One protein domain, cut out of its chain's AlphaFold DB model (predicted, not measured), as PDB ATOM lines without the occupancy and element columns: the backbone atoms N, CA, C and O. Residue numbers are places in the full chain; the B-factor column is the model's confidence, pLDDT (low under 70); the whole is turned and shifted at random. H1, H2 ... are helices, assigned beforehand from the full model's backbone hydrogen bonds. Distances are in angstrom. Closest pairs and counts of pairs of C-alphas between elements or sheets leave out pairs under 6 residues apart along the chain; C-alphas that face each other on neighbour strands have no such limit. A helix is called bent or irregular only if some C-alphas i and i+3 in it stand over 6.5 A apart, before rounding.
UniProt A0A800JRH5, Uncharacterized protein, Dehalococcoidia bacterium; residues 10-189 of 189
ATOM      1  N   THR A  10     197.927 147.837 163.510       61.03
ATOM      2  CA  THR A  10     198.339 148.931 164.394       61.03
ATOM      3  C   THR A  10     199.575 149.677 163.874       61.03
ATOM      4  O   THR A  10     199.657 150.893 163.992       61.03
ATOM      5  N   LEU A  11     200.518 148.965 163.253       59.88
ATOM      6  CA  LEU A  11     201.780 149.501 162.743       59.88
ATOM      7  C   LEU A  11     201.553 150.310 161.457       59.88
ATOM      8  O   LEU A  11     202.035 151.433 161.343       59.88
ATOM      9  N   ILE A  12     200.714 149.803 160.546       63.69
ATOM     10  CA  ILE A  12     200.272 150.544 159.348       63.69
ATOM     11  C   ILE A  12     199.506 151.807 159.760       63.69
ATOM     12  O   ILE A  12     199.796 152.899 159.278       63.69
ATOM     13  N   LEU A  13     198.574 151.669 160.708       66.69
ATOM     14  CA  LEU A  13     197.764 152.778 161.217       66.69
ATOM     15  C   LEU A  13     198.583 153.834 161.973       66.69
ATOM     16  O   LEU A  13     198.143 154.974 162.059       66.69
ATOM     17  N   SER A  14     199.765 153.487 162.491       64.62
ATOM     18  CA  SER A  14     200.654 154.441 163.168       64.62
ATOM     19  C   SER A  14     201.488 155.304 162.213       64.62
ATOM     20  O   SER A  14     201.872 156.412 162.575       64.62
ATOM     21  N   VAL A  15     201.744 154.826 160.990       68.56
ATOM     22  CA  VAL A  15     202.536 155.540 159.966       68.56
ATOM     23  C   VAL A  15     201.634 156.368 159.049       68.56
ATOM     24  O   VAL A  15     202.024 157.439 158.589       68.56
ATOM     25  N   LEU A  16     200.404 155.900 158.825       73.00
ATOM     26  CA  LEU A  16     199.417 156.530 157.949       73.00
ATOM     27  C   LEU A  16     199.172 158.033 158.216       73.00
ATOM     28  O   LEU A  16     199.017 158.754 157.236       73.00
ATOM     29  N   PRO A  17     199.178 158.549 159.463       78.69
ATOM     30  CA  PRO A  17     198.934 159.968 159.729       78.69
ATOM     31  C   PRO A  17     200.058 160.911 159.273       78.69
ATOM     32  O   PRO A  17     199.801 162.094 159.090       78.69
ATOM     33  N   ILE A  18     201.288 160.422 159.077       82.12
ATOM     34  CA  ILE A  18     202.479 161.247 158.786       82.12
ATOM     35  C   ILE A  18     202.301 162.158 157.551       82.12
ATOM     36  O   ILE A  18     202.518 163.366 157.685       82.12
ATOM     37  N   PRO A  19     201.893 161.653 156.367       82.75
ATOM     38  CA  PRO A  19     201.659 162.509 155.204       82.75
ATOM     39  C   PRO A  19     200.518 163.510 155.427       82.75
ATOM     40  O   PRO A  19     200.649 164.661 155.028       82.75
ATOM     41  N   PHE A  20     199.440 163.124 156.118       84.00
ATOM     42  CA  PHE A  20     198.325 164.037 156.411       84.00
ATOM     43  C   PHE A  20     198.737 165.171 157.351       84.00
ATOM     44  O   PHE A  20     198.355 166.315 157.126       84.00
ATOM     45  N   ILE A  21     199.541 164.865 158.374       85.00
ATOM     46  CA  ILE A  21     200.105 165.869 159.280       85.00
ATOM     47  C   ILE A  21     201.017 166.818 158.497       85.00
ATOM     48  O   ILE A  21     200.896 168.026 158.648       85.00
ATOM     49  N   SER A  22     201.880 166.287 157.624       84.75
ATOM     50  CA  SER A  22     202.820 167.100 156.837       84.75
ATOM     51  C   SER A  22     202.093 168.057 155.884       84.75
ATOM     52  O   SER A  22     202.387 169.246 155.877       84.75
ATOM     53  N   ILE A  23     201.080 167.568 155.156       87.88
ATOM     54  CA  ILE A  23     200.249 168.388 154.255       87.88
ATOM     55  C   ILE A  23     199.460 169.451 155.033       87.88
ATOM     56  O   ILE A  23     199.242 170.558 154.549       87.88
ATOM     57  N   ALA A  24     198.988 169.124 156.236       87.19
ATOM     58  CA  ALA A  24     198.252 170.077 157.053       87.19
ATOM     59  C   ALA A  24     199.154 171.166 157.641       87.19
ATOM     60  O   ALA A  24     198.740 172.319 157.656       87.19
ATOM     61  N   LEU A  25     200.377 170.820 158.061       87.06
ATOM     62  CA  LEU A  25     201.380 171.779 158.537       87.06
ATOM     63  C   LEU A  25     201.784 172.784 157.459       87.06
ATOM     64  O   LEU A  25     201.935 173.957 157.773       87.06
ATOM     65  N   GLU A  26     201.897 172.338 156.206       87.38
ATOM     66  CA  GLU A  26     202.175 173.217 155.063       87.38
ATOM     67  C   GLU A  26     201.084 174.290 154.879       87.38
ATOM     68  O   GLU A  26     201.357 175.393 154.409       87.38
ATOM     69  N   ARG A  27     199.836 173.985 155.260       88.38
ATOM     70  CA  ARG A  27     198.698 174.911 155.136       88.38
ATOM     71  C   ARG A  27     198.506 175.798 156.361       88.38
ATOM     72  O   ARG A  27     198.258 176.989 156.211       88.38
ATOM     73  N   ASP A  28     198.527 175.203 157.549       89.44
ATOM     74  CA  ASP A  28     198.326 175.880 158.830       89.44
ATOM     75  C   ASP A  28     198.909 175.013 159.954       89.44
ATOM     76  O   ASP A  28     198.478 173.877 160.191       89.44
ATOM     77  N   GLU A  29     199.863 175.572 160.697       90.00
ATOM     78  CA  GLU A  29     200.515 174.894 161.813       90.00
ATOM     79  C   GLU A  29     199.509 174.378 162.856       90.00
ATOM     80  O   GLU A  29     199.646 173.256 163.349       90.00
ATOM     81  N   ARG A  30     198.445 175.136 163.150       91.00
ATOM     82  CA  ARG A  30     197.415 174.733 164.121       91.00
ATOM     83  C   ARG A  30     196.596 173.552 163.621       91.00
ATOM     84  O   ARG A  30     196.291 172.656 164.409       91.00
ATOM     85  N   LEU A  31     196.268 173.519 162.327       90.44
ATOM     86  CA  LEU A  31     195.586 172.374 161.719       90.44
ATOM     87  C   LEU A  31     196.474 171.128 161.755       90.44
ATOM     88  O   LEU A  31     195.997 170.049 162.112       90.44
ATOM     89  N   GLY A  32     197.767 171.276 161.457       88.75
ATOM     90  CA  GLY A  32     198.740 170.190 161.566       88.75
ATOM     91  C   GLY A  32     198.823 169.603 162.978       88.75
ATOM     92  O   GLY A  32     198.745 168.383 163.144       88.75
ATOM     93  N   ILE A  33     198.892 170.460 164.003       91.00
ATOM     94  CA  ILE A  33     198.892 170.036 165.413       91.00
ATOM     95  C   ILE A  33     197.574 169.340 165.776       91.00
ATOM     96  O   ILE A  33     197.594 168.294 166.425       91.00
ATOM     97  N   LEU A  34     196.425 169.871 165.343       91.75
ATOM     98  CA  LEU A  34     195.112 169.284 165.632       91.75
ATOM     99  C   LEU A  34     194.992 167.863 165.060       91.75
ATOM    100  O   LEU A  34     194.579 166.938 165.762       91.75
ATOM    101  N   ILE A  35     195.392 167.673 163.801       89.88
ATOM    102  CA  ILE A  35     195.380 166.358 163.148       89.88
ATOM    103  C   ILE A  35     196.331 165.399 163.866       89.88
ATOM    104  O   ILE A  35     195.962 164.249 164.120       89.88
ATOM    105  N   ALA A  36     197.520 165.867 164.253       87.94
ATOM    106  CA  ALA A  36     198.466 165.069 165.024       87.94
ATOM    107  C   ALA A  36     197.895 164.661 166.394       87.94
ATOM    108  O   ALA A  36     198.016 163.500 166.785       87.94
ATOM    109  N   ALA A  37     197.212 165.569 167.095       90.19
ATOM    110  CA  ALA A  37     196.580 165.293 168.382       90.19
ATOM    111  C   ALA A  37     195.454 164.252 168.266       90.19
ATOM    112  O   ALA A  37     195.383 163.322 169.074       90.19
ATOM    113  N   ILE A  38     194.609 164.356 167.233       90.19
ATOM    114  CA  ILE A  38     193.540 163.384 166.954       90.19
ATOM    115  C   ILE A  38     194.136 162.006 166.636       90.19
ATOM    116  O   ILE A  38     193.689 160.992 167.179       90.19
ATOM    117  N   ALA A  39     195.176 161.957 165.800       86.75
ATOM    118  CA  ALA A  39     195.883 160.719 165.492       86.75
ATOM    119  C   ALA A  39     196.522 160.100 166.751       86.75
ATOM    120  O   ALA A  39     196.396 158.896 166.983       86.75
ATOM    121  N   GLY A  40     197.144 160.920 167.602       84.50
ATOM    122  CA  GLY A  40     197.719 160.496 168.880       84.50
ATOM    123  C   GLY A  40     196.676 159.908 169.834       84.50
ATOM    124  O   GLY A  40     196.892 158.832 170.392       84.50
ATOM    125  N   LEU A  41     195.505 160.546 169.962       87.12
ATOM    126  CA  LEU A  41     194.377 160.021 170.744       87.12
ATOM    127  C   LEU A  41     193.918 158.656 170.234       87.12
ATOM    128  O   LEU A  41     193.675 157.745 171.029       87.12
ATOM    129  N   TYR A  42     193.825 158.497 168.915       84.75
ATOM    130  CA  TYR A  42     193.442 157.232 168.303       84.75
ATOM    131  C   TYR A  42     194.449 156.116 168.624       84.75
ATOM    132  O   TYR A  42     194.058 155.032 169.067       84.75
ATOM    133  N   VAL A  43     195.753 156.386 168.496       78.62
ATOM    134  CA  VAL A  43     196.811 155.422 168.849       78.62
ATOM    135  C   VAL A  43     196.792 155.093 170.345       78.62
ATOM    136  O   VAL A  43     196.899 153.919 170.720       78.62
ATOM    137  N   LEU A  44     196.592 156.085 171.216       80.25
ATOM    138  CA  LEU A  44     196.463 155.866 172.658       80.25
ATOM    139  C   LEU A  44     195.254 154.974 172.974       80.25
ATOM    140  O   LEU A  44     195.352 154.025 173.754       80.25
ATOM    141  N   PHE A  45     194.118 155.219 172.320       83.06
ATOM    142  CA  PHE A  45     192.912 154.415 172.486       83.06
ATOM    143  C   PHE A  45     193.118 152.953 172.065       83.06
ATOM    144  O   PHE A  45     192.628 152.045 172.745       83.06
ATOM    145  N   LEU A  46     193.867 152.708 170.986       77.69
ATOM    146  CA  LEU A  46     194.224 151.357 170.542       77.69
ATOM    147  C   LEU A  46     195.195 150.662 171.509       77.69
ATOM    148  O   LEU A  46     195.091 149.455 171.741       77.69
ATOM    149  N   THR A  47     196.120 151.411 172.108       73.88
ATOM    150  CA  THR A  47     197.192 150.863 172.957       73.88
ATOM    151  C   THR A  47     196.838 150.783 174.449       73.88
ATOM    152  O   THR A  47     197.487 150.032 175.180       73.88
ATOM    153  N   ARG A  48     195.746 151.423 174.906       74.12
ATOM    154  CA  ARG A  48     195.321 151.510 176.328       74.12
ATOM    155  C   ARG A  48     195.175 150.181 177.079       74.12
ATOM    156  O   ARG A  48     195.239 150.144 178.308       74.12
ATOM    157  N   LYS A  49     194.943 149.074 176.366       71.75
ATOM    158  CA  LYS A  49     194.771 147.739 176.971       71.75
ATOM    159  C   LYS A  49     196.099 147.067 177.355       71.75
ATOM    160  O   LYS A  49     196.072 146.076 178.079       71.75
ATOM    161  N   ARG A  50     197.256 147.598 176.933       66.94
ATOM    162  CA  ARG A  50     198.584 147.066 177.288       66.94
ATOM    163  C   ARG A  50     198.973 147.529 178.701       66.94
ATOM    164  O   ARG A  50     199.500 148.617 178.902       66.94
ATOM    165  N   ALA A  51     198.624 146.720 179.704       54.16
ATOM    166  CA  ALA A  51     198.612 147.119 181.115       54.16
ATOM    167  C   ALA A  51     199.991 147.428 181.736       54.16
ATOM    168  O   ALA A  51     200.052 148.188 182.700       54.16
ATOM    169  N   ARG A  52     201.090 146.870 181.213       63.16
ATOM    170  CA  ARG A  52     202.422 146.961 181.845       63.16
ATOM    171  C   ARG A  52     203.218 148.217 181.483       63.16
ATOM    172  O   ARG A  52     204.070 148.624 182.265       63.16
ATOM    173  N   LEU A  53     202.894 148.875 180.369       66.06
ATOM    174  CA  LEU A  53     203.501 150.153 179.959       66.06
ATOM    175  C   LEU A  53     202.591 151.356 180.226       66.06
ATOM    176  O   LEU A  53     202.831 152.431 179.689       66.06
ATOM    177  N   ARG A  54     201.544 151.206 181.049       75.38
ATOM    178  CA  ARG A  54     200.600 152.300 181.333       75.38
ATOM    179  C   ARG A  54     201.296 153.567 181.822       75.38
ATOM    180  O   ARG A  54     200.911 154.647 181.407       75.38
ATOM    181  N   TRP A  55     202.328 153.438 182.652       75.06
ATOM    182  CA  TRP A  55     203.078 154.590 183.152       75.06
ATOM    183  C   TRP A  55     203.888 155.295 182.048       75.06
ATOM    184  O   TRP A  55     203.926 156.517 182.036       75.06
ATOM    185  N   LEU A  56     204.461 154.556 181.087       73.94
ATOM    186  CA  LEU A  56     205.146 155.132 179.918       73.94
ATOM    187  C   LEU A  56     204.156 155.785 178.955       73.94
ATOM    188  O   LEU A  56     204.407 156.879 178.467       73.94
ATOM    189  N   LEU A  57     203.011 155.137 178.723       77.88
ATOM    190  CA  LEU A  57     201.921 155.704 177.928       77.88
ATOM    191  C   LEU A  57     201.384 156.996 178.552       77.88
ATOM    192  O   LEU A  57     201.067 157.927 177.822       77.88
ATOM    193  N   LEU A  58     201.294 157.063 179.884       82.75
ATOM    194  CA  LEU A  58     200.923 158.284 180.595       82.75
ATOM    195  C   LEU A  58     202.016 159.347 180.481       82.75
ATOM    196  O   LEU A  58     201.701 160.465 180.111       82.75
ATOM    197  N   LEU A  59     203.282 159.005 180.737       85.06
ATOM    198  CA  LEU A  59     204.397 159.954 180.666       85.06
ATOM    199  C   LEU A  59     204.514 160.595 179.276       85.06
ATOM    200  O   LEU A  59     204.470 161.818 179.157       85.06
ATOM    201  N   PHE A  60     204.625 159.776 178.229       84.88
ATOM    202  CA  PHE A  60     204.745 160.263 176.855       84.88
ATOM    203  C   PHE A  60     203.435 160.859 176.344       84.88
ATOM    204  O   PHE A  60     203.445 161.886 175.679       84.88
ATOM    205  N   GLY A  61     202.284 160.304 176.736       85.94
ATOM    206  CA  GLY A  61     200.990 160.913 176.440       85.94
ATOM    207  C   GLY A  61     200.879 162.329 177.009       85.94
ATOM    208  O   GLY A  61     200.487 163.247 176.296       85.94
ATOM    209  N   THR A  62     201.264 162.538 178.268       87.75
ATOM    210  CA  THR A  62     201.250 163.862 178.901       87.75
ATOM    211  C   THR A  62     202.224 164.823 178.228       87.75
ATOM    212  O   THR A  62     201.843 165.967 177.995       87.75
ATOM    213  N   LEU A  63     203.438 164.381 177.881       89.62
ATOM    214  CA  LEU A  63     204.388 165.209 177.132       89.62
ATOM    215  C   LEU A  63     203.804 165.618 175.777       89.62
ATOM    216  O   LEU A  63     203.709 166.809 175.494       89.62
ATOM    217  N   PHE A  64     203.327 164.651 174.995       90.19
ATOM    218  CA  PHE A  64     202.741 164.870 173.679       90.19
ATOM    219  C   PHE A  64     201.529 165.815 173.714       90.19
ATOM    220  O   PHE A  64     201.488 166.805 172.985       90.19
ATOM    221  N   PHE A  65     200.541 165.558 174.580       92.06
ATOM    222  CA  PHE A  65     199.348 166.408 174.673       92.06
ATOM    223  C   PHE A  65     199.639 167.765 175.318       92.06
ATOM    224  O   PHE A  65     199.042 168.762 174.916       92.06
ATOM    225  N   GLY A  66     200.579 167.837 176.263       91.25
ATOM    226  CA  GLY A  66     201.066 169.104 176.808       91.25
ATOM    227  C   GLY A  66     201.715 169.967 175.726       91.25
ATOM    228  O   GLY A  66     201.373 171.141 175.588       91.25
ATOM    229  N   GLY A  67     202.573 169.369 174.894       91.44
ATOM    230  CA  GLY A  67     203.147 170.026 173.721       91.44
ATOM    231  C   GLY A  67     202.091 170.451 172.708       91.44
ATOM    232  O   GLY A  67     202.188 171.546 172.163       91.44
ATOM    233  N   ALA A  68     201.052 169.641 172.485       91.44
ATOM    234  CA  ALA A  68     199.962 169.992 171.573       91.44
ATOM    235  C   ALA A  68     199.196 171.226 172.065       91.44
ATOM    236  O   ALA A  68     198.940 172.143 171.289       91.44
ATOM    237  N   ILE A  69     198.883 171.290 173.362       94.38
ATOM    238  CA  ILE A  69     198.231 172.454 173.977       94.38
ATOM    239  C   ILE A  69     199.116 173.697 173.832       94.38
ATOM    240  O   ILE A  69     198.647 174.728 173.351       94.38
ATOM    241  N   LEU A  70     200.399 173.601 174.196       93.00
ATOM    242  CA  LEU A  70     201.340 174.719 174.085       93.00
ATOM    243  C   LEU A  70     201.523 175.175 172.634       93.00
ATOM    244  O   LEU A  70     201.507 176.375 172.362       93.00
ATOM    245  N   GLY A  71     201.643 174.237 171.695       92.12
ATOM    246  CA  GLY A  71     201.749 174.513 170.266       92.12
ATOM    247  C   GLY A  71     200.497 175.186 169.704       92.12
ATOM    248  O   GLY A  71     200.612 176.133 168.937       92.12
ATOM    249  N   LEU A  72     199.298 174.775 170.128       93.62
ATOM    250  CA  LEU A  72     198.046 175.416 169.710       93.62
ATOM    251  C   LEU A  72     197.914 176.843 170.254       93.62
ATOM    252  O   LEU A  72     197.546 177.747 169.500       93.62
ATOM    253  N   ILE A  73     198.248 177.059 171.532       95.06
ATOM    254  CA  ILE A  73     198.217 178.386 172.171       95.06
ATOM    255  C   ILE A  73     199.187 179.337 171.468       95.06
ATOM    256  O   ILE A  73     198.819 180.452 171.103       95.06
ATOM    257  N   THR A  74     200.420 178.883 171.250       93.44
ATOM    258  CA  THR A  74     201.479 179.684 170.619       93.44
ATOM    259  C   THR A  74     201.340 179.773 169.101       93.44
ATOM    260  O   THR A  74     201.946 180.643 168.486       93.44
ATOM    261  N   GLY A  75     200.538 178.895 168.493       91.00
ATOM    262  CA  GLY A  75     200.454 178.740 167.043       91.00
ATOM    263  C   GLY A  75     201.735 178.193 166.414       91.00
ATOM    264  O   GLY A  75     201.928 178.411 165.227       91.00
ATOM    265  N   SER A  76     202.598 177.528 167.195       91.19
ATOM    266  CA  SER A  76     203.888 177.022 166.728       91.19
ATOM    267  C   SER A  76     203.956 175.496 166.750       91.19
ATOM    268  O   SER A  76     204.029 174.860 167.806       91.19
ATOM    269  N   ALA A  77     204.040 174.896 165.568       90.12
ATOM    270  CA  ALA A  77     204.302 173.480 165.377       90.12
ATOM    271  C   ALA A  77     205.695 173.087 165.882       90.12
ATOM    272  O   ALA A  77     205.872 171.973 166.362       90.12
ATOM    273  N   ARG A  78     206.678 173.998 165.868       91.56
ATOM    274  CA  ARG A  78     208.004 173.739 166.459       91.56
ATOM    275  C   ARG A  78     207.922 173.487 167.962       91.56
ATOM    276  O   ARG A  78     208.586 172.581 168.453       91.56
ATOM    277  N   ILE A  79     207.093 174.248 168.682       91.44
ATOM    278  CA  ILE A  79     206.866 174.044 170.122       91.44
ATOM    279  C   ILE A  79     206.161 172.709 170.366       91.44
ATOM    280  O   ILE A  79     206.542 171.981 171.279       91.44
ATOM    281  N   PHE A  80     205.189 172.357 169.522       92.44
ATOM    282  CA  PHE A  80     204.557 171.042 169.578       92.44
ATOM    283  C   PHE A  80     205.575 169.913 169.366       92.44
ATOM    284  O   PHE A  80     205.690 169.030 170.207       92.44
ATOM    285  N   PHE A  81     206.358 169.959 168.289       91.19
ATOM    286  CA  PHE A  81     207.319 168.907 167.957       91.19
ATOM    287  C   PHE A  81     208.576 168.902 168.828       91.19
ATOM    288  O   PHE A  81     209.313 167.921 168.799       91.19
ATOM    289  N   ALA A  82     208.810 169.929 169.652       92.00
ATOM    290  CA  ALA A  82     209.867 169.911 170.660       92.00
ATOM    291  C   ALA A  82     209.676 168.785 171.689       92.00
ATOM    292  O   ALA A  82     210.647 168.377 172.325       92.00
ATOM    293  N   THR A  83     208.468 168.227 171.823       91.00
ATOM    294  CA  THR A  83     208.252 167.030 172.641       91.00
ATOM    295  C   THR A  83     209.018 165.826 172.105       91.00
ATOM    296  O   THR A  83     209.534 165.064 172.910       91.00
ATOM    297  N   ASP A  84     209.165 165.673 170.783       90.50
ATOM    298  CA  ASP A  84     209.849 164.521 170.179       90.50
ATOM    299  C   ASP A  84     211.296 164.353 170.706       90.50
ATOM    300  O   ASP A  84     211.600 163.295 171.263       90.50
ATOM    301  N   PRO A  85     212.205 165.351 170.608       92.81
ATOM    302  CA  PRO A  85     213.548 165.214 171.171       92.81
ATOM    303  C   PRO A  85     213.549 165.143 172.704       92.81
ATOM    304  O   PRO A  85     214.425 164.491 173.269       92.81
ATOM    305  N   ILE A  86     212.589 165.773 173.395       92.94
ATOM    306  CA  ILE A  86     212.469 165.651 174.857       92.94
ATOM    307  C   ILE A  86     212.217 164.190 175.239       92.94
ATOM    308  O   ILE A  86     212.891 163.671 176.126       92.94
ATOM    309  N   GLU A  87     211.300 163.503 174.557       91.06
ATOM    310  CA  GLU A  87     211.026 162.082 174.782       91.06
ATOM    311  C   GLU A  87     212.262 161.213 174.527       91.06
ATOM    312  O   GLU A  87     212.552 160.308 175.317       91.06
ATOM    313  N   ASP A  88     213.027 161.518 173.477       91.75
ATOM    314  CA  ASP A  88     214.270 160.817 173.154       91.75
ATOM    315  C   ASP A  88     215.321 160.985 174.269       91.75
ATOM    316  O   ASP A  88     215.911 160.003 174.736       91.75
ATOM    317  N   PHE A  89     215.528 162.211 174.761       94.62
ATOM    318  CA  PHE A  89     216.461 162.480 175.860       94.62
ATOM    319  C   PHE A  89     216.004 161.860 177.177       94.62
ATOM    320  O   PHE A  89     216.818 161.262 177.883       94.62
ATOM    321  N   VAL A  90     214.712 161.945 177.498       93.06
ATOM    322  CA  VAL A  90     214.128 161.314 178.689       93.06
ATOM    323  C   VAL A  90     214.319 159.800 178.628       93.06
ATOM    324  O   VAL A  90     214.795 159.194 179.589       93.06
ATOM    325  N   THR A  91     214.029 159.182 177.482       90.19
ATOM    326  CA  THR A  91     214.234 157.744 177.272       90.19
ATOM    327  C   THR A  91     215.703 157.375 177.433       90.19
ATOM    328  O   THR A  91     216.028 156.429 178.152       90.19
ATOM    329  N   SER A  92     216.605 158.139 176.818       93.12
ATOM    330  CA  SER A  92     218.046 157.929 176.933       93.12
ATOM    331  C   SER A  92     218.528 158.021 178.386       93.12
ATOM    332  O   SER A  92     219.221 157.120 178.870       93.12
ATOM    333  N   ALA A  93     218.085 159.045 179.120       94.06
ATOM    334  CA  ALA A  93     218.400 159.233 180.531       94.06
ATOM    335  C   ALA A  93     217.902 158.061 181.389       94.06
ATOM    336  O   ALA A  93     218.661 157.547 182.211       94.06
ATOM    337  N   PHE A  94     216.676 157.571 181.167       91.81
ATOM    338  CA  PHE A  94     216.169 156.387 181.866       91.81
ATOM    339  C   PHE A  94     216.971 155.126 181.534       91.81
ATOM    340  O   PHE A  94     217.283 154.351 182.439       91.81
ATOM    341  N   MET A  95     217.349 154.921 180.269       90.94
ATOM    342  CA  MET A  95     218.176 153.779 179.867       90.94
ATOM    343  C   MET A  95     219.523 153.801 180.587       90.94
ATOM    344  O   MET A  95     219.865 152.832 181.270       90.94
ATOM    345  N   PHE A  96     220.261 154.909 180.509       93.88
ATOM    346  CA  PHE A  96     221.556 155.028 181.178       93.88
ATOM    347  C   PHE A  96     221.426 154.984 182.704       93.88
ATOM    348  O   PHE A  96     222.140 154.220 183.351       93.88
ATOM    349  N   GLY A  97     220.458 155.696 183.286       92.06
ATOM    350  CA  GLY A  97     220.167 155.659 184.721       92.06
ATOM    351  C   GLY A  97     219.889 154.243 185.230       92.06
ATOM    352  O   GLY A  97     220.386 153.833 186.279       92.06
ATOM    353  N   SER A  98     219.176 153.436 184.441       90.50
ATOM    354  CA  SER A  98     218.876 152.048 184.793       90.50
ATOM    355  C   SER A  98     220.109 151.136 184.821       90.50
ATOM    356  O   SER A  98     220.164 150.187 185.609       90.50
ATOM    357  N   ILE A  99     221.134 151.442 184.016       90.31
ATOM    358  CA  ILE A  99     222.424 150.740 184.038       90.31
ATOM    359  C   ILE A  99     223.146 151.012 185.359       90.31
ATOM    360  O   ILE A  99     223.638 150.060 185.975       90.31
ATOM    361  N   PHE A 100     223.166 152.273 185.810       88.81
ATOM    362  CA  PHE A 100     223.768 152.675 187.087       88.81
ATOM    363  C   PHE A 100     223.044 152.056 188.288       88.81
ATOM    364  O   PHE A 100     223.691 151.571 189.212       88.81
ATOM    365  N   ALA A 101     221.713 151.959 188.234       87.81
ATOM    366  CA  ALA A 101     220.905 151.301 189.263       87.81
ATOM    367  C   ALA A 101     220.985 149.757 189.245       87.81
ATOM    368  O   ALA A 101     220.258 149.101 189.989       87.81
ATOM    369  N   ASN A 102     221.826 149.156 188.389       84.19
ATOM    370  CA  ASN A 102     221.912 147.704 188.164       84.19
ATOM    371  C   ASN A 102     220.577 147.045 187.755       84.19
ATOM    372  O   ASN A 102     220.391 145.844 187.945       84.19
ATOM    373  N   ARG A 103     219.659 147.810 187.152       84.00
ATOM    374  CA  ARG A 103     218.320 147.364 186.735       84.00
ATOM    375  C   ARG A 103     218.071 147.687 185.256       84.00
ATOM    376  O   ARG A 103     217.213 148.511 184.962       84.00
ATOM    377  N   PRO A 104     218.810 147.073 184.315       84.00
ATOM    378  CA  PRO A 104     218.735 147.418 182.895       84.00
ATOM    379  C   PRO A 104     217.320 147.228 182.322       84.00
ATOM    380  O   PRO A 104     216.788 146.115 182.306       84.00
ATOM    381  N   LEU A 105     216.728 148.312 181.810       83.94
ATOM    382  CA  LEU A 105     215.340 148.333 181.325       83.94
ATOM    383  C   LEU A 105     215.109 147.513 180.048       83.94
ATOM    384  O   LEU A 105     213.966 147.147 179.770       83.94
ATOM    385  N   ALA A 106     216.160 147.180 179.289       80.06
ATOM    386  CA  ALA A 106     216.019 146.390 178.064       80.06
ATOM    387  C   ALA A 106     215.316 145.044 178.299       80.06
ATOM    388  O   ALA A 106     214.539 144.616 177.451       80.06
ATOM    389  N   GLY A 107     215.532 144.402 179.455       73.44
ATOM    390  CA  GLY A 107     214.853 143.148 179.790       73.44
ATOM    391  C   GLY A 107     213.338 143.327 179.898       73.44
ATOM    392  O   GLY A 107     212.585 142.579 179.281       73.44
ATOM    393  N   LEU A 108     212.892 144.378 180.595       75.94
ATOM    394  CA  LEU A 108     211.469 144.708 180.737       75.94
ATOM    395  C   LEU A 108     210.829 145.057 179.389       75.94
ATOM    396  O   LEU A 108     209.723 144.606 179.099       75.94
ATOM    397  N   LEU A 109     211.536 145.821 178.551       76.12
ATOM    398  CA  LEU A 109     211.068 146.141 177.202       76.12
ATOM    399  C   LEU A 109     210.946 144.889 176.331       76.12
ATOM    400  O   LEU A 109     209.944 144.717 175.644       76.12
ATOM    401  N   MET A 110     211.928 143.988 176.380       71.31
ATOM    402  CA  MET A 110     211.906 142.743 175.612       71.31
ATOM    403  C   MET A 110     210.757 141.821 176.016       71.31
ATOM    404  O   MET A 110     210.093 141.281 175.136       71.31
ATOM    405  N   GLU A 111     210.498 141.651 177.315       71.50
ATOM    406  CA  GLU A 111     209.374 140.831 177.785       71.50
ATOM    407  C   GLU A 111     208.014 141.375 177.336       71.50
ATOM    408  O   GLU A 111     207.071 140.607 177.134       71.50
ATOM    409  N   GLU A 112     207.909 142.693 177.184       70.94
ATOM    410  CA  GLU A 112     206.679 143.349 176.758       70.94
ATOM    411  C   GLU A 112     206.506 143.324 175.235       70.94
ATOM    412  O   GLU A 112     205.414 143.054 174.734       70.94
ATOM    413  N   MET A 113     207.583 143.572 174.483       68.38
ATOM    414  CA  MET A 113     207.570 143.526 173.018       68.38
ATOM    415  C   MET A 113     207.428 142.097 172.490       68.38
ATOM    416  O   MET A 113     206.792 141.874 171.460       68.38
ATOM    417  N   PHE A 114     207.993 141.122 173.205       68.00
ATOM    418  CA  PHE A 114     208.002 139.717 172.825       68.00
ATOM    419  C   PHE A 114     207.513 138.851 173.992       68.00
ATOM    420  O   PHE A 114     208.311 138.276 174.733       68.00
ATOM    421  N   PRO A 115     206.188 138.651 174.127       67.56
ATOM    422  CA  PRO A 115     205.626 137.831 175.201       67.56
ATOM    423  C   PRO A 115     206.190 136.402 175.249       67.56
ATOM    424  O   PRO A 115     206.233 135.789 176.310       67.56
ATOM    425  N   ALA A 116     206.656 135.879 174.107       64.62
ATOM    426  CA  ALA A 116     207.237 134.544 173.966       64.62
ATOM    427  C   ALA A 116     208.567 134.337 174.720       64.62
ATOM    428  O   ALA A 116     209.000 133.198 174.870       64.62
ATOM    429  N   VAL A 117     209.230 135.409 175.169       62.34
ATOM    430  CA  VAL A 117     210.511 135.333 175.903       62.34
ATOM    431  C   VAL A 117     210.396 135.724 177.372       62.34
ATOM    432  O   VAL A 117     211.390 135.713 178.097       62.34
ATOM    433  N   ARG A 118     209.176 136.004 177.834       68.00
ATOM    434  CA  ARG A 118     208.867 136.328 179.226       68.00
ATOM    435  C   ARG A 118     209.276 135.188 180.161       68.00
ATOM    436  O   ARG A 118     208.947 134.035 179.900       68.00
ATOM    437  N   GLY A 119     210.009 135.508 181.228       64.88
ATOM    438  CA  GLY A 119     210.518 134.520 182.192       64.88
ATOM    439  C   GLY A 119     211.715 133.690 181.707       64.88
ATOM    440  O   GLY A 119     212.364 133.039 182.521       64.88
ATOM    441  N   ASN A 120     212.061 133.751 180.417       62.31
ATOM    442  CA  ASN A 120     213.245 133.082 179.881       62.31
ATOM    443  C   ASN A 120     214.485 133.973 179.925       62.31
ATOM    444  O   ASN A 120     215.591 133.441 179.887       62.31
ATOM    445  N   ILE A 121     214.351 135.301 180.003       62.22
ATOM    446  CA  ILE A 121     215.489 136.226 180.087       62.22
ATOM    447  C   ILE A 121     216.091 136.137 181.498       62.22
ATOM    448  O   ILE A 121     215.709 136.874 182.403       62.22
ATOM    449  N   GLN A 122     217.030 135.208 181.699       56.28
ATOM    450  CA  GLN A 122     217.843 135.184 182.914       56.28
ATOM    451  C   GLN A 122     218.711 136.445 182.970       56.28
ATOM    452  O   GLN A 122     219.147 136.973 181.944       56.28
ATOM    453  N   SER A 123     218.922 136.929 184.191       53.50
ATOM    454  CA  SER A 123     219.580 138.181 184.550       53.50
ATOM    455  C   SER A 123     221.078 138.193 184.235       53.50
ATOM    456  O   SER A 123     221.904 138.396 185.123       53.50
ATOM    457  N   GLU A 124     221.478 138.007 182.981       61.94
ATOM    458  CA  GLU A 124     222.831 138.365 182.570       61.94
ATOM    459  C   GLU A 124     222.932 139.892 182.549       61.94
ATOM    460  O   GLU A 124     222.810 140.564 181.521       61.94
ATOM    461  N   THR A 125     223.120 140.464 183.738       67.94
ATOM    462  CA  THR A 125     223.075 141.904 184.002       67.94
ATOM    463  C   THR A 125     224.055 142.644 183.101       67.94
ATOM    464  O   THR A 125     223.749 143.722 182.607       67.94
ATOM    465  N   LYS A 126     225.220 142.048 182.815       75.62
ATOM    466  CA  LYS A 126     226.241 142.625 181.928       75.62
ATOM    467  C   LYS A 126     225.749 142.765 180.485       75.62
ATOM    468  O   LYS A 126     226.057 143.754 179.823       75.62
ATOM    469  N   PHE A 127     224.978 141.801 180.006       75.75
ATOM    470  CA  PHE A 127     224.452 141.791 178.652       75.75
ATOM    471  C   PHE A 127     223.265 142.739 178.501       75.75
ATOM    472  O   PHE A 127     223.280 143.603 177.625       75.75
ATOM    473  N   LEU A 128     222.290 142.663 179.410       80.44
ATOM    474  CA  LEU A 128     221.151 143.583 179.415       80.44
ATOM    475  C   LEU A 128     221.604 145.042 179.544       80.44
ATOM    476  O   LEU A 128     221.019 145.914 178.907       80.44
ATOM    477  N   LYS A 129     222.690 145.312 180.282       85.62
ATOM    478  CA  LYS A 129     223.329 146.635 180.318       85.62
ATOM    479  C   LYS A 129     223.837 147.087 178.948       85.62
ATOM    480  O   LYS A 129     223.622 148.239 178.599       85.62
ATOM    481  N   ARG A 130     224.456 146.208 178.146       84.69
ATOM    482  CA  ARG A 130     224.908 146.547 176.779       84.69
ATOM    483  C   ARG A 130     223.736 146.877 175.864       84.69
ATOM    484  O   ARG A 130     223.780 147.887 175.177       84.69
ATOM    485  N   VAL A 131     222.681 146.063 175.885       82.38
ATOM    486  CA  VAL A 131     221.476 146.312 175.074       82.38
ATOM    487  C   VAL A 131     220.825 147.629 175.481       82.38
ATOM    488  O   VAL A 131     220.548 148.470 174.635       82.38
ATOM    489  N   THR A 132     220.658 147.835 176.787       88.31
ATOM    490  CA  THR A 132     220.133 149.083 177.354       88.31
ATOM    491  C   THR A 132     220.992 150.280 176.939       88.31
ATOM    492  O   THR A 132     220.445 151.313 176.572       88.31
ATOM    493  N   ALA A 133     222.322 150.138 176.919       89.19
ATOM    494  CA  ALA A 133     223.227 151.198 176.481       89.19
ATOM    495  C   ALA A 133     223.058 151.514 174.992       89.19
ATOM    496  O   ALA A 133     222.994 152.684 174.640       89.19
ATOM    497  N   VAL A 134     222.927 150.504 174.123       87.62
ATOM    498  CA  VAL A 134     222.678 150.736 172.690       87.62
ATOM    499  C   VAL A 134     221.349 151.457 172.483       87.62
ATOM    500  O   VAL A 134     221.311 152.431 171.739       87.62
ATOM    501  N   ILE A 135     220.285 151.043 173.178       87.25
ATOM    502  CA  ILE A 135     218.989 151.740 173.131       87.25
ATOM    503  C   ILE A 135     219.152 153.190 173.607       87.25
ATOM    504  O   ILE A 135     218.661 154.109 172.953       87.25
ATOM    505  N   GLY A 136     219.879 153.407 174.707       91.06
ATOM    506  CA  GLY A 136     220.201 154.737 175.223       91.06
ATOM    507  C   GLY A 136     220.940 155.606 174.205       91.06
ATOM    508  O   GLY A 136     220.542 156.749 173.992       91.06
ATOM    509  N   CYS A 137     221.952 155.059 173.524       91.62
ATOM    510  CA  CYS A 137     222.708 155.746 172.476       91.62
ATOM    511  C   CYS A 137     221.853 156.054 171.240       91.62
ATOM    512  O   CYS A 137     221.936 157.155 170.712       91.62
ATOM    513  N   VAL A 138     221.020 155.115 170.782       89.69
ATOM    514  CA  VAL A 138     220.126 155.331 169.631       89.69
ATOM    515  C   VAL A 138     219.154 156.474 169.918       89.69
ATOM    516  O   VAL A 138     219.008 157.366 169.082       89.69
ATOM    517  N   ASN A 139     218.536 156.489 171.103       91.12
ATOM    518  CA  ASN A 139     217.649 157.580 171.507       91.12
ATOM    519  C   ASN A 139     218.424 158.892 171.686       91.12
ATOM    520  O   ASN A 139     217.979 159.917 171.190       91.12
ATOM    521  N   LEU A 140     219.618 158.867 172.288       94.38
ATOM    522  CA  LEU A 140     220.446 160.068 172.437       94.38
ATOM    523  C   LEU A 140     220.772 160.702 171.082       94.38
ATOM    524  O   LEU A 140     220.541 161.890 170.880       94.38
ATOM    525  N   SER A 141     221.266 159.901 170.136       93.00
ATOM    526  CA  SER A 141     221.586 160.366 168.786       93.00
ATOM    527  C   SER A 141     220.342 160.857 168.047       93.00
ATOM    528  O   SER A 141     220.399 161.881 167.373       93.00
ATOM    529  N   THR A 142     219.206 160.169 168.200       90.69
ATOM    530  CA  THR A 142     217.928 160.586 167.597       90.69
ATOM    531  C   THR A 142     217.462 161.930 168.159       90.69
ATOM    532  O   THR A 142     217.115 162.819 167.381       90.69
ATOM    533  N   GLY A 143     217.554 162.120 169.478       92.75
ATOM    534  CA  GLY A 143     217.235 163.377 170.153       92.75
ATOM    535  C   GLY A 143     218.147 164.526 169.722       92.75
ATOM    536  O   GLY A 143     217.657 165.618 169.431       92.75
ATOM    537  N   ILE A 144     219.457 164.282 169.578       94.44
ATOM    538  CA  ILE A 144     220.415 165.270 169.051       94.44
ATOM    539  C   ILE A 144     220.042 165.676 167.622       94.44
ATOM    540  O   ILE A 144     219.935 166.868 167.335       94.44
ATOM    541  N   ILE A 145     219.798 164.704 166.735       92.19
ATOM    542  CA  ILE A 145     219.446 164.977 165.335       92.19
ATOM    543  C   ILE A 145     218.129 165.754 165.254       92.19
ATOM    544  O   ILE A 145     218.058 166.762 164.558       92.19
ATOM    545  N   ARG A 146     217.090 165.336 165.986       91.62
ATOM    546  CA  ARG A 146     215.792 166.030 166.002       91.62
ATOM    547  C   ARG A 146     215.891 167.441 166.563       91.62
ATOM    548  O   ARG A 146     215.278 168.345 166.007       91.62
ATOM    549  N   THR A 147     216.695 167.643 167.603       93.88
ATOM    550  CA  THR A 147     216.967 168.981 168.142       93.88
ATOM    551  C   THR A 147     217.654 169.854 167.097       93.88
ATOM    552  O   THR A 147     217.207 170.968 166.843       93.88
ATOM    553  N   ALA A 148     218.691 169.339 166.428       92.81
ATOM    554  CA  ALA A 148     219.384 170.065 165.367       92.81
ATOM    555  C   ALA A 148     218.444 170.420 164.201       92.81
ATOM    556  O   ALA A 148     218.464 171.550 163.718       92.81
ATOM    557  N   LEU A 149     217.573 169.491 163.790       91.44
ATOM    558  CA  LEU A 149     216.574 169.730 162.749       91.44
ATOM    559  C   LEU A 149     215.549 170.796 163.171       91.44
ATOM    560  O   LEU A 149     215.268 171.693 162.385       91.44
ATOM    561  N   LEU A 150     215.037 170.756 164.405       90.50
ATOM    562  CA  LEU A 150     214.091 171.762 164.915       90.50
ATOM    563  C   LEU A 150     214.695 173.162 165.039       90.50
ATOM    564  O   LEU A 150     214.009 174.154 164.791       90.50
ATOM    565  N   LEU A 151     215.964 173.242 165.442       90.94
ATOM    566  CA  LEU A 151     216.685 174.509 165.569       90.94
ATOM    567  C   LEU A 151     217.133 175.065 164.218       90.94
ATOM    568  O   LEU A 151     217.406 176.259 164.106       90.94
ATOM    569  N   SER A 152     217.198 174.225 163.187       89.50
ATOM    570  CA  SER A 152     217.527 174.680 161.846       89.50
ATOM    571  C   SER A 152     216.399 175.520 161.229       89.50
ATOM    572  O   SER A 152     215.242 175.521 161.666       89.50
ATOM    573  N   SER A 153     216.729 176.249 160.167       84.44
ATOM    574  CA  SER A 153     215.774 177.071 159.417       84.44
ATOM    575  C   SER A 153     214.861 176.257 158.491       84.44
ATOM    576  O   SER A 153     214.171 176.844 157.663       84.44
ATOM    577  N   ILE A 154     214.854 174.921 158.591       88.06
ATOM    578  CA  ILE A 154     213.986 174.091 157.753       88.06
ATOM    579  C   ILE A 154     212.508 174.265 158.149       88.06
ATOM    580  O   ILE A 154     212.196 174.436 159.337       88.06
ATOM    581  N   PRO A 155     211.587 174.189 157.179       88.12
ATOM    582  CA  PRO A 155     210.161 174.109 157.466       88.12
ATOM    583  C   PRO A 155     209.795 172.856 158.278       88.12
ATOM    584  O   PRO A 155     210.465 171.817 158.211       88.12
ATOM    585  N   VAL A 156     208.736 172.954 159.080       86.44
ATOM    586  CA  VAL A 156     208.378 171.938 160.083       86.44
ATOM    587  C   VAL A 156     207.837 170.659 159.436       86.44
ATOM    588  O   VAL A 156     208.043 169.559 159.947       86.44
ATOM    589  N   GLU A 157     207.215 170.764 158.270       85.75
ATOM    590  CA  GLU A 157     206.780 169.631 157.461       85.75
ATOM    591  C   GLU A 157     207.957 168.718 157.070       85.75
ATOM    592  O   GLU A 157     207.861 167.495 157.195       85.75
ATOM    593  N   TYR A 158     209.120 169.284 156.722       85.69
ATOM    594  CA  TYR A 158     210.326 168.498 156.445       85.69
ATOM    595  C   TYR A 158     210.904 167.873 157.712       85.69
ATOM    596  O   TYR A 158     211.377 166.734 157.670       85.69
ATOM    597  N   PHE A 159     210.819 168.571 158.851       87.81
ATOM    598  CA  PHE A 159     211.160 167.968 160.137       87.81
ATOM    599  C   PHE A 159     210.341 166.691 160.370       87.81
ATOM    600  O   PHE A 159     210.918 165.661 160.716       87.81
ATOM    601  N   VAL A 160     209.025 166.707 160.137       84.94
ATOM    602  CA  VAL A 160     208.163 165.523 160.310       84.94
ATOM    603  C   VAL A 160     208.553 164.403 159.342       84.94
ATOM    604  O   VAL A 160     208.698 163.251 159.760       84.94
ATOM    605  N   LEU A 161     208.790 164.726 158.069       85.50
ATOM    606  CA  LEU A 161     209.161 163.740 157.047       85.50
ATOM    607  C   LEU A 161     210.509 163.060 157.317       85.50
ATOM    608  O   LEU A 161     210.671 161.893 156.970       85.50
ATOM    609  N   ILE A 162     211.460 163.749 157.952       85.25
ATOM    610  CA  ILE A 162     212.794 163.209 158.260       85.25
ATOM    611  C   ILE A 162     212.816 162.522 159.634       85.25
ATOM    612  O   ILE A 162     213.330 161.411 159.785       85.25
ATOM    613  N   SER A 163     212.241 163.158 160.655       83.75
ATOM    614  CA  SER A 163     212.314 162.706 162.052       83.75
ATOM    615  C   SER A 163     211.564 161.397 162.313       83.75
ATOM    616  O   SER A 163     211.938 160.642 163.220       83.75
ATOM    617  N   ARG A 164     210.499 161.112 161.550       83.12
ATOM    618  CA  ARG A 164     209.667 159.914 161.739       83.12
ATOM    619  C   ARG A 164     210.343 158.647 161.193       83.12
ATOM    620  O   ARG A 164     210.424 157.681 161.958       83.12
ATOM    621  N   PRO A 165     210.917 158.626 159.972       81.06
ATOM    622  CA  PRO A 165     211.751 157.516 159.515       81.06
ATOM    623  C   PRO A 165     212.950 157.228 160.421       81.06
ATOM    624  O   PRO A 165     213.228 156.061 160.682       81.06
ATOM    625  N   ILE A 166     213.626 158.259 160.947       80.25
ATOM    626  CA  ILE A 166     214.774 158.075 161.854       80.25
ATOM    627  C   ILE A 166     214.350 157.324 163.122       80.25
ATOM    628  O   ILE A 166     214.983 156.336 163.493       80.25
ATOM    629  N   ALA A 167     213.243 157.723 163.752       76.69
ATOM    630  CA  ALA A 167     212.744 157.014 164.929       76.69
ATOM    631  C   ALA A 167     212.239 155.602 164.612       76.69
ATOM    632  O   ALA A 167     212.432 154.681 165.414       76.69
ATOM    633  N   PHE A 168     211.635 155.398 163.438       74.88
ATOM    634  CA  PHE A 168     211.243 154.066 162.991       74.88
ATOM    635  C   PHE A 168     212.464 153.159 162.794       74.88
ATOM    636  O   PHE A 168     212.476 152.026 163.275       74.88
ATOM    637  N   ALA A 169     213.521 153.672 162.161       76.44
ATOM    638  CA  ALA A 169     214.783 152.966 161.983       76.44
ATOM    639  C   ALA A 169     215.446 152.648 163.334       76.44
ATOM    640  O   ALA A 169     215.844 151.507 163.559       76.44
ATOM    641  N   GLY A 170     215.487 153.603 164.270       72.12
ATOM    642  CA  GLY A 170     216.021 153.393 165.621       72.12
ATOM    643  C   GLY A 170     215.252 152.327 166.416       72.12
ATOM    644  O   GLY A 170     215.847 151.441 167.043       72.12
ATOM    645  N   SER A 171     213.921 152.340 166.318       69.81
ATOM    646  CA  SER A 171     213.054 151.309 166.905       69.81
ATOM    647  C   SER A 171     213.273 149.942 166.245       69.81
ATOM    648  O   SER A 171     213.360 148.920 166.927       69.81
ATOM    649  N   GLY A 172     213.429 149.918 164.919       71.75
ATOM    650  CA  GLY A 172     213.728 148.717 164.139       71.75
ATOM    651  C   GLY A 172     215.074 148.095 164.507       71.75
ATOM    652  O   GLY A 172     215.146 146.889 164.729       71.75
ATOM    653  N   ILE A 173     216.121 148.908 164.668       73.31
ATOM    654  CA  ILE A 173     217.439 148.468 165.151       73.31
ATOM    655  C   ILE A 173     217.307 147.829 166.535       73.31
ATOM    656  O   ILE A 173     217.853 146.753 166.774       73.31
ATOM    657  N   THR A 174     216.529 148.442 167.428       69.25
ATOM    658  CA  THR A 174     216.285 147.918 168.779       69.25
ATOM    659  C   THR A 174     215.603 146.547 168.741       69.25
ATOM    660  O   THR A 174     216.018 145.623 169.445       69.25
ATOM    661  N   VAL A 175     214.602 146.378 167.873       69.31
ATOM    662  CA  VAL A 175     213.920 145.096 167.641       69.31
ATOM    663  C   VAL A 175     214.862 144.047 167.054       69.31
ATOM    664  O   VAL A 175     214.899 142.920 167.544       69.31
ATOM    665  N   LEU A 176     215.629 144.396 166.018       74.94
ATOM    666  CA  LEU A 176     216.543 143.476 165.340       74.94
ATOM    667  C   LEU A 176     217.657 143.006 166.264       74.94
ATOM    668  O   LEU A 176     217.945 141.810 166.304       74.94
ATOM    669  N   LEU A 177     218.230 143.922 167.048       71.12
ATOM    670  CA  LEU A 177     219.149 143.569 168.119       71.12
ATOM    671  C   LEU A 177     218.446 142.627 169.084       71.12
ATOM    672  O   LEU A 177     218.945 141.535 169.320       71.12
ATOM    673  N   GLY A 178     217.243 142.965 169.550       66.88
ATOM    674  CA  GLY A 178     216.502 142.095 170.453       66.88
ATOM    675  C   GLY A 178     216.319 140.664 169.938       66.88
ATOM    676  O   GLY A 178     216.583 139.704 170.660       66.88
ATOM    677  N   LEU A 179     215.959 140.510 168.665       70.31
ATOM    678  CA  LEU A 179     215.786 139.211 168.013       70.31
ATOM    679  C   LEU A 179     217.108 138.470 167.774       70.31
ATOM    680  O   LEU A 179     217.179 137.258 167.988       70.31
ATOM    681  N   TRP A 180     218.159 139.171 167.345       71.38
ATOM    682  CA  TRP A 180     219.489 138.588 167.157       71.38
ATOM    683  C   TRP A 180     220.031 138.010 168.467       71.38
ATOM    684  O   TRP A 180     220.541 136.890 168.497       71.38
ATOM    685  N   LEU A 181     219.836 138.740 169.564       64.50
ATOM    686  CA  LEU A 181     220.256 138.357 170.909       64.50
ATOM    687  C   LEU A 181     219.532 137.089 171.390       64.50
ATOM    688  O   LEU A 181     220.165 136.183 171.933       64.50
ATOM    689  N   LEU A 182     218.228 136.976 171.120       65.38
ATOM    690  CA  LEU A 182     217.457 135.761 171.399       65.38
ATOM    691  C   LEU A 182     217.952 134.559 170.591       65.38
ATOM    692  O   LEU A 182     218.021 133.444 171.112       65.38
ATOM    693  N   ARG A 183     218.306 134.776 169.319       71.38
ATOM    694  CA  ARG A 183     218.818 133.718 168.442       71.38
ATOM    695  C   ARG A 183     220.185 133.219 168.896       71.38
ATOM    696  O   ARG A 183     220.377 132.010 168.935       71.38
ATOM    697  N   LYS A 184     221.105 134.123 169.240       68.12
ATOM    698  CA  LYS A 184     222.462 133.768 169.675       68.12
ATOM    699  C   LYS A 184     222.438 132.864 170.909       68.12
ATOM    700  O   LYS A 184     223.038 131.798 170.884       68.12
ATOM    701  N   ARG A 185     221.653 133.222 171.929       64.25
ATOM    702  CA  ARG A 185     221.536 132.426 173.160       64.25
ATOM    703  C   ARG A 185     221.005 131.011 172.919       64.25
ATOM    704  O   ARG A 185     221.433 130.079 173.579       64.25
ATOM    705  N   ARG A 186     220.095 130.839 171.956       64.56
ATOM    706  CA  ARG A 186     219.555 129.520 171.583       64.56
ATOM    707  C   ARG A 186     220.584 128.602 170.910       64.56
ATOM    708  O   ARG A 186     220.298 127.429 170.746       64.56
ATOM    709  N   MET A 187     221.703 129.148 170.433       60.12
ATOM    710  CA  MET A 187     222.787 128.371 169.822       60.12
ATOM    711  C   MET A 187     223.929 128.084 170.805       60.12
ATOM    712  O   MET A 187     224.784 127.264 170.496       60.12
ATOM    713  N   GLU A 188     223.967 128.774 171.949       58.25
ATOM    714  CA  GLU A 188     225.007 128.637 172.982       58.25
ATOM    715  C   GLU A 188     224.573 127.745 174.163       58.25
ATOM    716  O   GLU A 188     225.386 127.482 175.046       58.25
ATOM    717  N   GLY A 189     223.316 127.285 174.189       49.81
ATOM    718  CA  GLY A 189     222.783 126.322 175.161       49.81
ATOM    719  C   GLY A 189     222.143 125.138 174.463       49.81
ATOM    720  O   GLY A 189     222.167 124.047 175.066       49.81
TER     721      GLY A 189
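AT A GLANCE: This is residues 10 to 189 of the 189 residues of an uncharacterized protein of Dehalococcoidia bacterium (UniProt A0A800JRH5). Two sets of three helices, the shorter H2 with the long H3 and H4, and the long H6, H8 and H9, make an elongated up-and-down bundle, in which each of the six runs against the one before it in the chain. The sets meet toward one end, where little H5 sits between them, and spread apart toward the other, where short H7 lies crosswise to H8 and H9. The printed part has 180 residues with nine named helices, H1 to H9 in chain order, and no named strand; its class is all helix. It is compact, with a radius of gyration of the C-alphas of 17.6 A, and spans 58 by 32 by 26 A.

HOW THE PARTS SIT: H1, residues 10 to 15, and H2, residues 17 to 27, meet only through their link. H3, residues 29 to 47, forms a helical hairpin with H2, at a shallow tilt of 15 degrees; their closest C-alphas, of Leu 25 and Gly 32, are 4.3 A apart. H1 is close to H3 but not clearly touching, with C-alphas of Ser 14 and Val 43 at 6.9 A. H4, residues 51 to 74, forms a hairpin with H3, closest at C-alphas of Arg 30 and Leu 72, 5.7 A. H5, residues 77 to 81, touches H4 at C-alphas of Gly 67 and Phe 80, 4.5 A. H6, residues 83 to 100, touches H4 with residues 83 to 87 alone, closest at C-alphas of Phe 64 and Thr 83, 6.0 A; the shallow tilt of 34.9 degrees is only just short of steep. H8, residues 125 to 151, runs opposite to H6 at a shallow tilt of 24 degrees, closest at C-alphas of Ser 92 and Gly 136, 4.2 A. H7, residues 106 to 113, touches H8 about perpendicular, at 78 degrees, closest at C-alphas of Ala 106 and Thr 132, 5.0 A. H9, residues 156 to 188, forms a hairpin with H8, closest at C-alphas of Val 138 and Gly 170, 6.1 A. With residues 156 to 164 alone H9 touches H2, closest at C-alphas of Ser 22 and Glu 157, 4.7 A. H3 and H9 are apart. Every O i to N i+4 pair is within hydrogen-bond range in H1, H3, H5, H6, H7 and H8, against 6 of 7 in H2, 18 of 20 in H4 and 28 of 29 in H9.

IN THESE COORDINATES: H1 begins at C-alpha 10 (198.339, 148.931, 164.394). H3 measures 26.7 A, H4 34.3 A, H6 25.6 A and H8 38.0 A. H4 has a kink of 34 degrees near residue 58 and is irregular, with C-alphas 52 and 55 at 7.8 A. H9, 48.1 A, ends at C-alpha 188 (225.007, 128.637, 172.982).

THE WHOLE: The C-alphas farthest apart, of Arg 27 and Gly 189, are 57.8 A apart. The printed part has no cut; the link from H7 to H8 is long, with 11 residues. Mean pLDDT of the printed part is 81.5, with values under 70 in 35 residues, among them 10 to 15, 113 to 125 and 184 to 189.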